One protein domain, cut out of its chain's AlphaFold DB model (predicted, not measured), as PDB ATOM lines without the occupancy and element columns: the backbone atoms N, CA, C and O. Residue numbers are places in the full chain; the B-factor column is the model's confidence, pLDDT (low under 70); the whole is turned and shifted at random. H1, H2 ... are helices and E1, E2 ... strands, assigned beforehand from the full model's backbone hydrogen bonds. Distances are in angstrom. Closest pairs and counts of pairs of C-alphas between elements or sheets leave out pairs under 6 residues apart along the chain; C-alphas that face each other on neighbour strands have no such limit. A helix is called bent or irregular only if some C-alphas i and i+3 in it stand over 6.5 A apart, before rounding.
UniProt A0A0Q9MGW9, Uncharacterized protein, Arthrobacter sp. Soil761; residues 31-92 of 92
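AT A GLANCE: This is residues 31 to 92 of the 92 residues of an uncharacterized protein of Arthrobacter sp. Soil761 (UniProt A0A0Q9MGW9). A strongly twisted four-stranded sheet has one long helix, H1, across one face and its other face bare, making two layers. The printed part has 62 residues, with E1, H1, E2, E3, E4 along the chain, class mixed. The mixed sheet runs E1, E3, E2, E4. It is compact, radius of gyration of the C-alphas 11.3 A, spanning 34 by 22 by 14 A.

HOW THE PARTS SIT: E3, residues 73 to 83, and E2, residues 62 to 70, form an antiparallel hairpin, with N 65 and O 77 within hydrogen-bond range at 2.8 A. Edge strand E1, residues 31 to 34, is antiparallel to E3: N 33 and O 74, 2.8 A. Edge strand E4, residues 87 to 91, is parallel to E2: N 88 and O 64, 2.8 A. H1, residues 39 to 60, is on the sheet, over E3, at a height of 7.8 A; the closest C-alphas, Ala 57 and Ile 78, are 5.8 A apart. On the local plane it is only just slantwise to E3, at 31 degrees. E1, H1, E2 make a split strand-helix-strand unit, E3 between its same-way strands, crossover right-handed. In H1, 15 of 18 O i to N i+4 pairs are within range.

IN THESE COORDINATES: H1 runs 30.8 A from C-alpha 39 (-3.455, 34.855, 26.862), with a kink of 40 degrees near residue 53; it is only just irregular, C-alphas 52 and 55 being 6.9 A apart. E2 spans 24.5 A, E3 23.7 A, bending by 87 degrees at residue 80. E1 begins at C-alpha 31 (-8.949, 18.324, 31.821) and E4 ends at C-alpha 91 (4.224, 21.292, 22.919).

THE WHOLE: The farthest C-alphas, Asp 37 and Arg 61, are 34.1 A apart. The printed part has no cut, and its four links are tight. Residues 37 to 39 and 92 have pLDDT under 70.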
ATOM      1  N   VAL A  31      -8.167  17.106  31.982       85.94
ATOM      2  CA  VAL A  31      -8.949  18.324  31.821       85.94
ATOM      3  C   VAL A  31      -8.484  18.981  30.528       85.94
ATOM      4  O   VAL A  31      -7.307  19.314  30.376       85.94
ATOM      5  N   GLN A  32      -9.403  19.160  29.580       87.56
ATOM      6  CA  GLN A  32      -9.161  20.034  28.434       87.56
ATOM      7  C   GLN A  32      -9.381  21.489  28.838       87.56
ATOM      8  O   GLN A  32     -10.340  21.822  29.531       87.56
ATOM      9  N   VAL A  33      -8.475  22.348  28.385       86.50
ATOM     10  CA  VAL A  33      -8.458  23.781  28.645       86.50
ATOM     11  C   VAL A  33      -8.411  24.502  27.305       86.50
ATOM     12  O   VAL A  33      -7.389  24.472  26.617       86.50
ATOM     13  N   THR A  34      -9.517  25.157  26.951       86.00
ATOM     14  CA  THR A  34      -9.633  25.983  25.741       86.00
ATOM     15  C   THR A  34      -9.509  27.464  26.092       86.00
ATOM     16  O   THR A  34     -10.088  27.945  27.079       86.00
ATOM     17  N   THR A  35      -8.734  28.205  25.304       75.81
ATOM     18  CA  THR A  35      -8.279  29.566  25.633       75.81
ATOM     19  C   THR A  35      -8.686  30.566  24.557       75.81
ATOM     20  O   THR A  35      -7.865  31.301  24.036       75.81
ATOM     21  N   GLU A  36      -9.987  30.584  24.262       71.19
ATOM     22  CA  GLU A  36     -10.611  31.262  23.111       71.19
ATOM     23  C   GLU A  36     -10.516  32.803  23.093       71.19
ATOM     24  O   GLU A  36     -10.788  33.392  22.051       71.19
ATOM     25  N   ASP A  37     -10.162  33.459  24.209       62.12
ATOM     26  CA  ASP A  37     -10.384  34.910  24.381       62.12
ATOM     27  C   ASP A  37      -9.163  35.721  24.876       62.12
ATOM     28  O   ASP A  37      -9.026  36.881  24.497       62.12
ATOM     29  N   ASP A  38      -8.257  35.161  25.700       66.88
ATOM     30  CA  ASP A  38      -7.132  35.936  26.260       66.88
ATOM     31  C   ASP A  38      -5.940  35.088  26.774       66.88
ATOM     32  O   ASP A  38      -6.109  34.089  27.483       66.88
ATOM     33  N   THR A  39      -4.711  35.533  26.479       66.62
ATOM     34  CA  THR A  39      -3.455  34.855  26.862       66.62
ATOM     35  C   THR A  39      -3.163  34.886  28.367       66.62
ATOM     36  O   THR A  39      -2.546  33.957  28.872       66.62
ATOM     37  N   GLN A  40      -3.601  35.896  29.127       70.25
ATOM     38  CA  GLN A  40      -3.504  35.851  30.594       70.25
ATOM     39  C   GLN A  40      -4.498  34.843  31.186       70.25
ATOM     40  O   GLN A  40      -4.197  34.185  32.182       70.25
ATOM     41  N   SER A  41      -5.660  34.677  30.548       77.62
ATOM     42  CA  SER A  41      -6.651  33.671  30.953       77.62
ATOM     43  C   SER A  41      -6.204  32.236  30.645       77.62
ATOM     44  O   SER A  41      -6.641  31.309  31.324       77.62
ATOM     45  N   ARG A  42      -5.306  32.035  29.669       84.00
ATOM     46  CA  ARG A  42      -4.668  30.744  29.347       84.00
ATOM     47  C   ARG A  42      -3.957  30.144  30.560       84.00
ATOM     48  O   ARG A  42      -4.335  29.072  31.027       84.00
ATOM     49  N   ASP A  43      -2.960  30.849  31.088       83.75
ATOM     50  CA  ASP A  43      -2.162  30.405  32.234       83.75
ATOM     51  C   ASP A  43      -3.022  30.223  33.488       83.75
ATOM     52  O   ASP A  43      -2.839  29.255  34.223       83.75
ATOM     53  N   GLN A  44      -4.006  31.102  33.703       87.88
ATOM     54  CA  GLN A  44      -4.941  30.980  34.820       87.88
ATOM     55  C   GLN A  44      -5.776  29.693  34.733       87.88
ATOM     56  O   GLN A  44      -5.797  28.930  35.698       87.88
ATOM     57  N   LYS A  45      -6.390  29.402  33.576       87.88
ATOM     58  CA  LYS A  45      -7.181  28.176  33.369       87.88
ATOM     59  C   LYS A  45      -6.329  26.904  33.455       87.88
ATOM     60  O   LYS A  45      -6.796  25.892  33.975       87.88
ATOM     61  N   ILE A  46      -5.089  26.936  32.953       87.94
ATOM     62  CA  ILE A  46      -4.150  25.808  33.076       87.94
ATOM     63  C   ILE A  46      -3.805  25.578  34.552       87.94
ATOM     64  O   ILE A  46      -3.879  24.439  35.004       87.94
ATOM     65  N   ASN A  47      -3.508  26.633  35.319       89.69
ATOM     66  CA  ASN A  47      -3.258  26.520  36.758       89.69
ATOM     67  C   ASN A  47      -4.488  25.998  37.517       89.69
ATOM     68  O   ASN A  47      -4.350  25.075  38.306       89.69
ATOM     69  N   GLU A  48      -5.700  26.483  37.226       90.44
ATOM     70  CA  GLU A  48      -6.930  25.963  37.847       90.44
ATOM     71  C   GLU A  48      -7.171  24.478  37.534       90.44
ATOM     72  O   GLU A  48      -7.646  23.733  38.395       90.44
ATOM     73  N   ALA A  49      -6.843  24.023  36.322       90.00
ATOM     74  CA  ALA A  49      -6.894  22.608  35.959       90.00
ATOM     75  C   ALA A  49      -5.802  21.789  36.673       90.00
ATOM     76  O   ALA A  49      -6.068  20.679  37.130       90.00
ATOM     77  N   VAL A  50      -4.593  22.341  36.817       89.56
ATOM     78  CA  VAL A  50      -3.502  21.745  37.604       89.56
ATOM     79  C   VAL A  50      -3.912  21.608  39.072       89.56
ATOM     80  O   VAL A  50      -3.835  20.503  39.595       89.56
ATOM     81  N   ASP A  51      -4.403  22.665  39.726       90.56
ATOM     82  CA  ASP A  51      -4.822  22.655  41.137       90.56
ATOM     83  C   ASP A  51      -5.922  21.619  41.424       90.56
ATOM     84  O   ASP A  51      -5.879  20.931  42.445       90.56
ATOM     85  N   GLN A  52      -6.867  21.433  40.496       89.06
ATOM     86  CA  GLN A  52      -7.876  20.367  40.582       89.06
ATOM     87  C   GLN A  52      -7.277  18.957  40.464       89.06
ATOM     88  O   GLN A  52      -7.802  18.011  41.055       89.06
ATOM     89  N   LEU A  53      -6.180  18.802  39.717       87.69
ATOM     90  CA  LEU A  53      -5.503  17.524  39.498       87.69
ATOM     91  C   LEU A  53      -4.406  17.229  40.530       87.69
ATOM     92  O   LEU A  53      -4.094  16.059  40.728       87.69
ATOM     93  N   ILE A  54      -3.863  18.231  41.233       87.50
ATOM     94  CA  ILE A  54      -2.880  18.068  42.320       87.50
ATOM     95  C   ILE A  54      -3.293  17.006  43.361       87.50
ATOM     96  O   ILE A  54      -2.475  16.116  43.612       87.50
ATOM     97  N   PRO A  55      -4.496  17.037  43.982       87.31
ATOM     98  CA  PRO A  55      -4.858  16.050  45.005       87.31
ATOM     99  C   PRO A  55      -4.831  14.624  44.447       87.31
ATOM    100  O   PRO A  55      -4.160  13.758  45.007       87.31
ATOM    101  N   ALA A  56      -5.442  14.409  43.282       84.38
ATOM    102  CA  ALA A  56      -5.456  13.107  42.632       84.38
ATOM    103  C   ALA A  56      -4.060  12.675  42.134       84.38
ATOM    104  O   ALA A  56      -3.720  11.495  42.190       84.38
ATOM    105  N   ALA A  57      -3.205  13.606  41.700       87.38
ATOM    106  CA  ALA A  57      -1.822  13.320  41.318       87.38
ATOM    107  C   ALA A  57      -1.012  12.807  42.524       87.38
ATOM    108  O   ALA A  57      -0.264  11.835  42.405       87.38
ATOM    109  N   PHE A  58      -1.233  13.385  43.713       86.44
ATOM    110  CA  PHE A  58      -0.679  12.869  44.966       86.44
ATOM    111  C   PHE A  58      -1.251  11.498  45.355       86.44
ATOM    112  O   PHE A  58      -0.472  10.616  45.726       86.44
ATOM    113  N   GLU A  59      -2.565  11.282  45.238       87.19
ATOM    114  CA  GLU A  59      -3.207   9.983  45.514       87.19
ATOM    115  C   GLU A  59      -2.666   8.869  44.605       87.19
ATOM    116  O   GLU A  59      -2.323   7.783  45.079       87.19
ATOM    117  N   HIS A  60      -2.509   9.155  43.312       83.81
ATOM    118  CA  HIS A  60      -1.955   8.227  42.324       83.81
ATOM    119  C   HIS A  60      -0.417   8.155  42.325       83.81
ATOM    120  O   HIS A  60       0.142   7.294  41.653       83.81
ATOM    121  N   ARG A  61       0.279   9.013  43.089       87.38
ATOM    122  CA  ARG A  61       1.751   9.172  43.090       87.38
ATOM    123  C   ARG A  61       2.351   9.440  41.704       87.38
ATOM    124  O   ARG A  61       3.478   9.038  41.416       87.38
ATOM    125  N   HIS A  62       1.621  10.171  40.878       90.06
ATOM    126  CA  HIS A  62       2.021  10.561  39.531       90.06
ATOM    127  C   HIS A  62       2.189  12.083  39.452       90.06
ATOM    128  O   HIS A  62       1.777  12.819  40.350       90.06
ATOM    129  N   GLY A  63       2.850  12.563  38.407       89.94
ATOM    130  CA  GLY A  63       2.940  13.984  38.097       89.94
ATOM    131  C   GLY A  63       1.812  14.438  37.175       89.94
ATOM    132  O   GLY A  63       0.927  13.664  36.807       89.94
ATOM    133  N   ILE A  64       1.864  15.710  36.788       91.81
ATOM    134  CA  ILE A  64       0.895  16.310  35.866       91.81
ATOM    135  C   ILE A  64       1.595  16.624  34.542       91.81
ATOM    136  O   ILE A  64       2.640  17.271  34.515       91.81
ATOM    137  N   LEU A  65       1.013  16.174  33.436       92.00
ATOM    138  CA  LEU A  65       1.435  16.475  32.076       92.00
ATOM    139  C   LEU A  65       0.461  17.475  31.450       92.00
ATOM    140  O   LEU A  65      -0.707  17.164  31.220       92.00
ATOM    141  N   VAL A  66       0.959  18.661  31.117       91.62
ATOM    142  CA  VAL A  66       0.284  19.630  30.253       91.62
ATOM    143  C   VAL A  66       0.759  19.380  28.825       91.62
ATOM    144  O   VAL A  66       1.947  19.487  28.535       91.62
ATOM    145  N   THR A  67      -0.149  19.042  27.917       91.44
ATOM    146  CA  THR A  67       0.132  18.942  26.480       91.44
ATOM    147  C   THR A  67      -0.626  20.027  25.738       91.44
ATOM    148  O   THR A  67      -1.855  20.027  25.742       91.44
ATOM    149  N   GLN A  68       0.089  20.931  25.074       90.44
ATOM    150  CA  GLN A  68      -0.513  21.799  24.070       90.44
ATOM    151  C   GLN A  68      -0.862  20.946  22.844       90.44
ATOM    152  O   GLN A  68       0.034  20.344  22.249       90.44
ATOM    153  N   GLN A  69      -2.150  20.858  22.510       87.75
ATOM    154  CA  GLN A  69      -2.634  20.168  21.310       87.75
ATOM    155  C   GLN A  69      -2.801  21.126  20.130       87.75
ATOM    156  O   GLN A  69      -2.578  20.722  18.995       87.75
ATOM    157  N   ASP A  70      -3.167  22.380  20.402       85.75
ATOM    158  CA  ASP A  70      -3.356  23.419  19.391       85.75
ATOM    159  C   ASP A  70      -2.972  24.799  19.962       85.75
ATOM    160  O   ASP A  70      -2.576  24.901  21.127       85.75
ATOM    161  N   VAL A  71      -3.071  25.873  19.173       83.25
ATOM    162  CA  VAL A  71      -2.730  27.239  19.628       83.25
ATOM    163  C   VAL A  71      -3.505  27.600  20.900       83.25
ATOM    164  O   VAL A  71      -2.894  28.020  21.883       83.25
ATOM    165  N   ASP A  72      -4.808  27.314  20.898       86.12
ATOM    166  CA  ASP A  72      -5.754  27.675  21.959       86.12
ATOM    167  C   ASP A  72      -6.293  26.457  22.736       86.12
ATOM    168  O   ASP A  72      -7.284  26.573  23.463       86.12
ATOM    169  N   LEU A  73      -5.674  25.278  22.577       88.44
ATOM    170  CA  LEU A  73      -6.124  24.022  23.188       88.44
ATOM    171  C   LEU A  73      -4.998  23.308  23.940       88.44
ATOM    172  O   LEU A  73      -3.998  22.870  23.365       88.44
ATOM    173  N   TYR A  74      -5.224  23.104  25.234       90.06
ATOM    174  CA  TYR A  74      -4.327  22.405  26.145       90.06
ATOM    175  C   TYR A  74      -5.047  21.222  26.796       90.06
ATOM    176  O   TYR A  74      -6.240  21.270  27.077       90.06
ATOM    177  N   THR A  75      -4.319  20.141  27.059       91.50
ATOM    178  CA  THR A  75      -4.782  18.994  27.848       91.50
ATOM    179  C   THR A  75      -3.891  18.860  29.070       91.50
ATOM    180  O   THR A  75      -2.708  18.559  28.931       91.50
ATOM    181  N   VAL A  76      -4.447  19.078  30.256       91.69
ATOM    182  CA  VAL A  76      -3.773  18.861  31.541       91.69
ATOM    183  C   VAL A  76      -4.215  17.500  32.064       91.69
ATOM    184  O   VAL A  76      -5.411  17.273  32.197       91.69
ATOM    185  N   GLN A  77      -3.298  16.575  32.333       91.50
ATOM    186  CA  GLN A  77      -3.653  15.234  32.809       91.50
ATOM    187  C   GLN A  77      -2.660  14.684  33.825       91.50
ATOM    188  O   GLN A  77      -1.497  15.074  33.833       91.50
ATOM    189  N   ILE A  78      -3.101  13.740  34.650       90.25
ATOM    190  CA  ILE A  78      -2.199  12.950  35.493       90.25
ATOM    191  C   ILE A  78      -1.494  11.909  34.619       90.25
ATOM    192  O   ILE A  78      -2.163  11.118  33.953       90.25
ATOM    193  N   ASP A  79      -0.160  11.883  34.642       88.06
ATOM    194  CA  ASP A  79       0.644  10.993  33.797       88.06
ATOM    195  C   ASP A  79       1.690  10.215  34.626       88.06
ATOM    196  O   ASP A  79       2.484  10.833  35.342       88.06
ATOM    197  N   PRO A  80       1.731   8.868  34.540       85.94
ATOM    198  CA  PRO A  80       2.653   8.032  35.316       85.94
ATOM    199  C   PRO A  80       4.126   8.166  34.895       85.94
ATOM    200  O   PRO A  80       5.016   7.743  35.631       85.94
ATOM    201  N   SER A  81       4.397   8.740  33.722       86.81
ATOM    202  CA  SER A  81       5.745   9.032  33.219       86.81
ATOM    203  C   SER A  81       6.319  10.310  33.835       86.81
ATOM    204  O   SER A  81       7.535  10.513  33.807       86.81
ATOM    205  N   VAL A  82       5.465  11.184  34.384       86.62
ATOM    206  CA  VAL A  82       5.882  12.382  35.116       86.62
ATOM    207  C   VAL A  82       5.989  12.023  36.606       86.62
ATOM    208  O   VAL A  82       5.063  11.432  37.161       86.62
ATOM    209  N   PRO A  83       7.096  12.352  37.297       86.88
ATOM    210  CA  PRO A  83       7.229  12.064  38.723       86.88
ATOM    211  C   PRO A  83       6.290  12.932  39.576       86.88
ATOM    212  O   PRO A  83       6.040  14.098  39.268       86.88
ATOM    213  N   CYS A  84       5.799  12.377  40.690       86.25
ATOM    214  CA  CYS A  84       4.926  13.094  41.621       86.25
ATOM    215  C   CYS A  84       5.541  14.410  42.120       86.25
ATOM    216  O   CYS A  84       6.737  14.483  42.411       86.25
ATOM    217  N   GLY A  85       4.714  15.452  42.238       84.44
ATOM    218  CA  GLY A  85       5.171  16.801  42.589       84.44
ATOM    219  C   GLY A  85       5.892  17.545  41.455       84.44
ATOM    220  O   GLY A  85       6.410  18.632  41.689       84.44
ATOM    221  N   THR A  86       5.923  16.988  40.240       88.44
ATOM    222  CA  THR A  86       6.413  17.666  39.031       88.44
ATOM    223  C   THR A  86       5.265  17.906  38.057       88.44
ATOM    224  O   THR A  86       4.398  17.049  37.873       88.44
ATOM    225  N   ILE A  87       5.289  19.072  37.409       89.88
ATOM    226  CA  ILE A  87       4.448  19.398  36.258       89.88
ATOM    227  C   ILE A  87       5.371  19.443  35.038       89.88
ATOM    228  O   ILE A  87       6.429  20.071  35.089       89.88
ATOM    229  N   HIS A  88       5.001  18.760  33.959       90.19
ATOM    230  CA  HIS A  88       5.734  18.777  32.696       90.19
ATOM    231  C   HIS A  88       4.876  19.427  31.612       90.19
ATOM    232  O   HIS A  88       3.733  19.027  31.415       90.19
ATOM    233  N   GLU A  89       5.429  20.392  30.880       89.25
ATOM    234  CA  GLU A  89       4.773  21.003  29.722       89.25
ATOM    235  C   GLU A  89       5.379  20.471  28.420       89.25
ATOM    236  O   GLU A  89       6.575  20.624  28.165       89.25
ATOM    237  N   LYS A  90       4.541  19.887  27.564       87.31
ATOM    238  CA  LYS A  90       4.888  19.455  26.209       87.31
ATOM    239  C   LYS A  90       4.126  20.291  25.184       87.31
ATOM    240  O   LYS A  90       2.918  20.485  25.303       87.31
ATOM    241  N   ARG A  91       4.825  20.729  24.138       83.19
ATOM    242  CA  ARG A  91       4.224  21.292  22.919       83.19
ATOM    243  C   ARG A  91       4.328  20.259  21.800       83.19
ATOM    244  O   ARG A  91       5.316  19.518  21.764       83.19
ATOM    245  N   HIS A  92       3.300  20.174  20.964       65.12
ATOM    246  CA  HIS A  92       3.223  19.261  19.822       65.12
ATOM    247  C   HIS A  92       3.281  20.032  18.491       65.12
ATOM    248  O   HIS A  92       3.111  21.269  18.536       65.12
TER     249      HIS A  92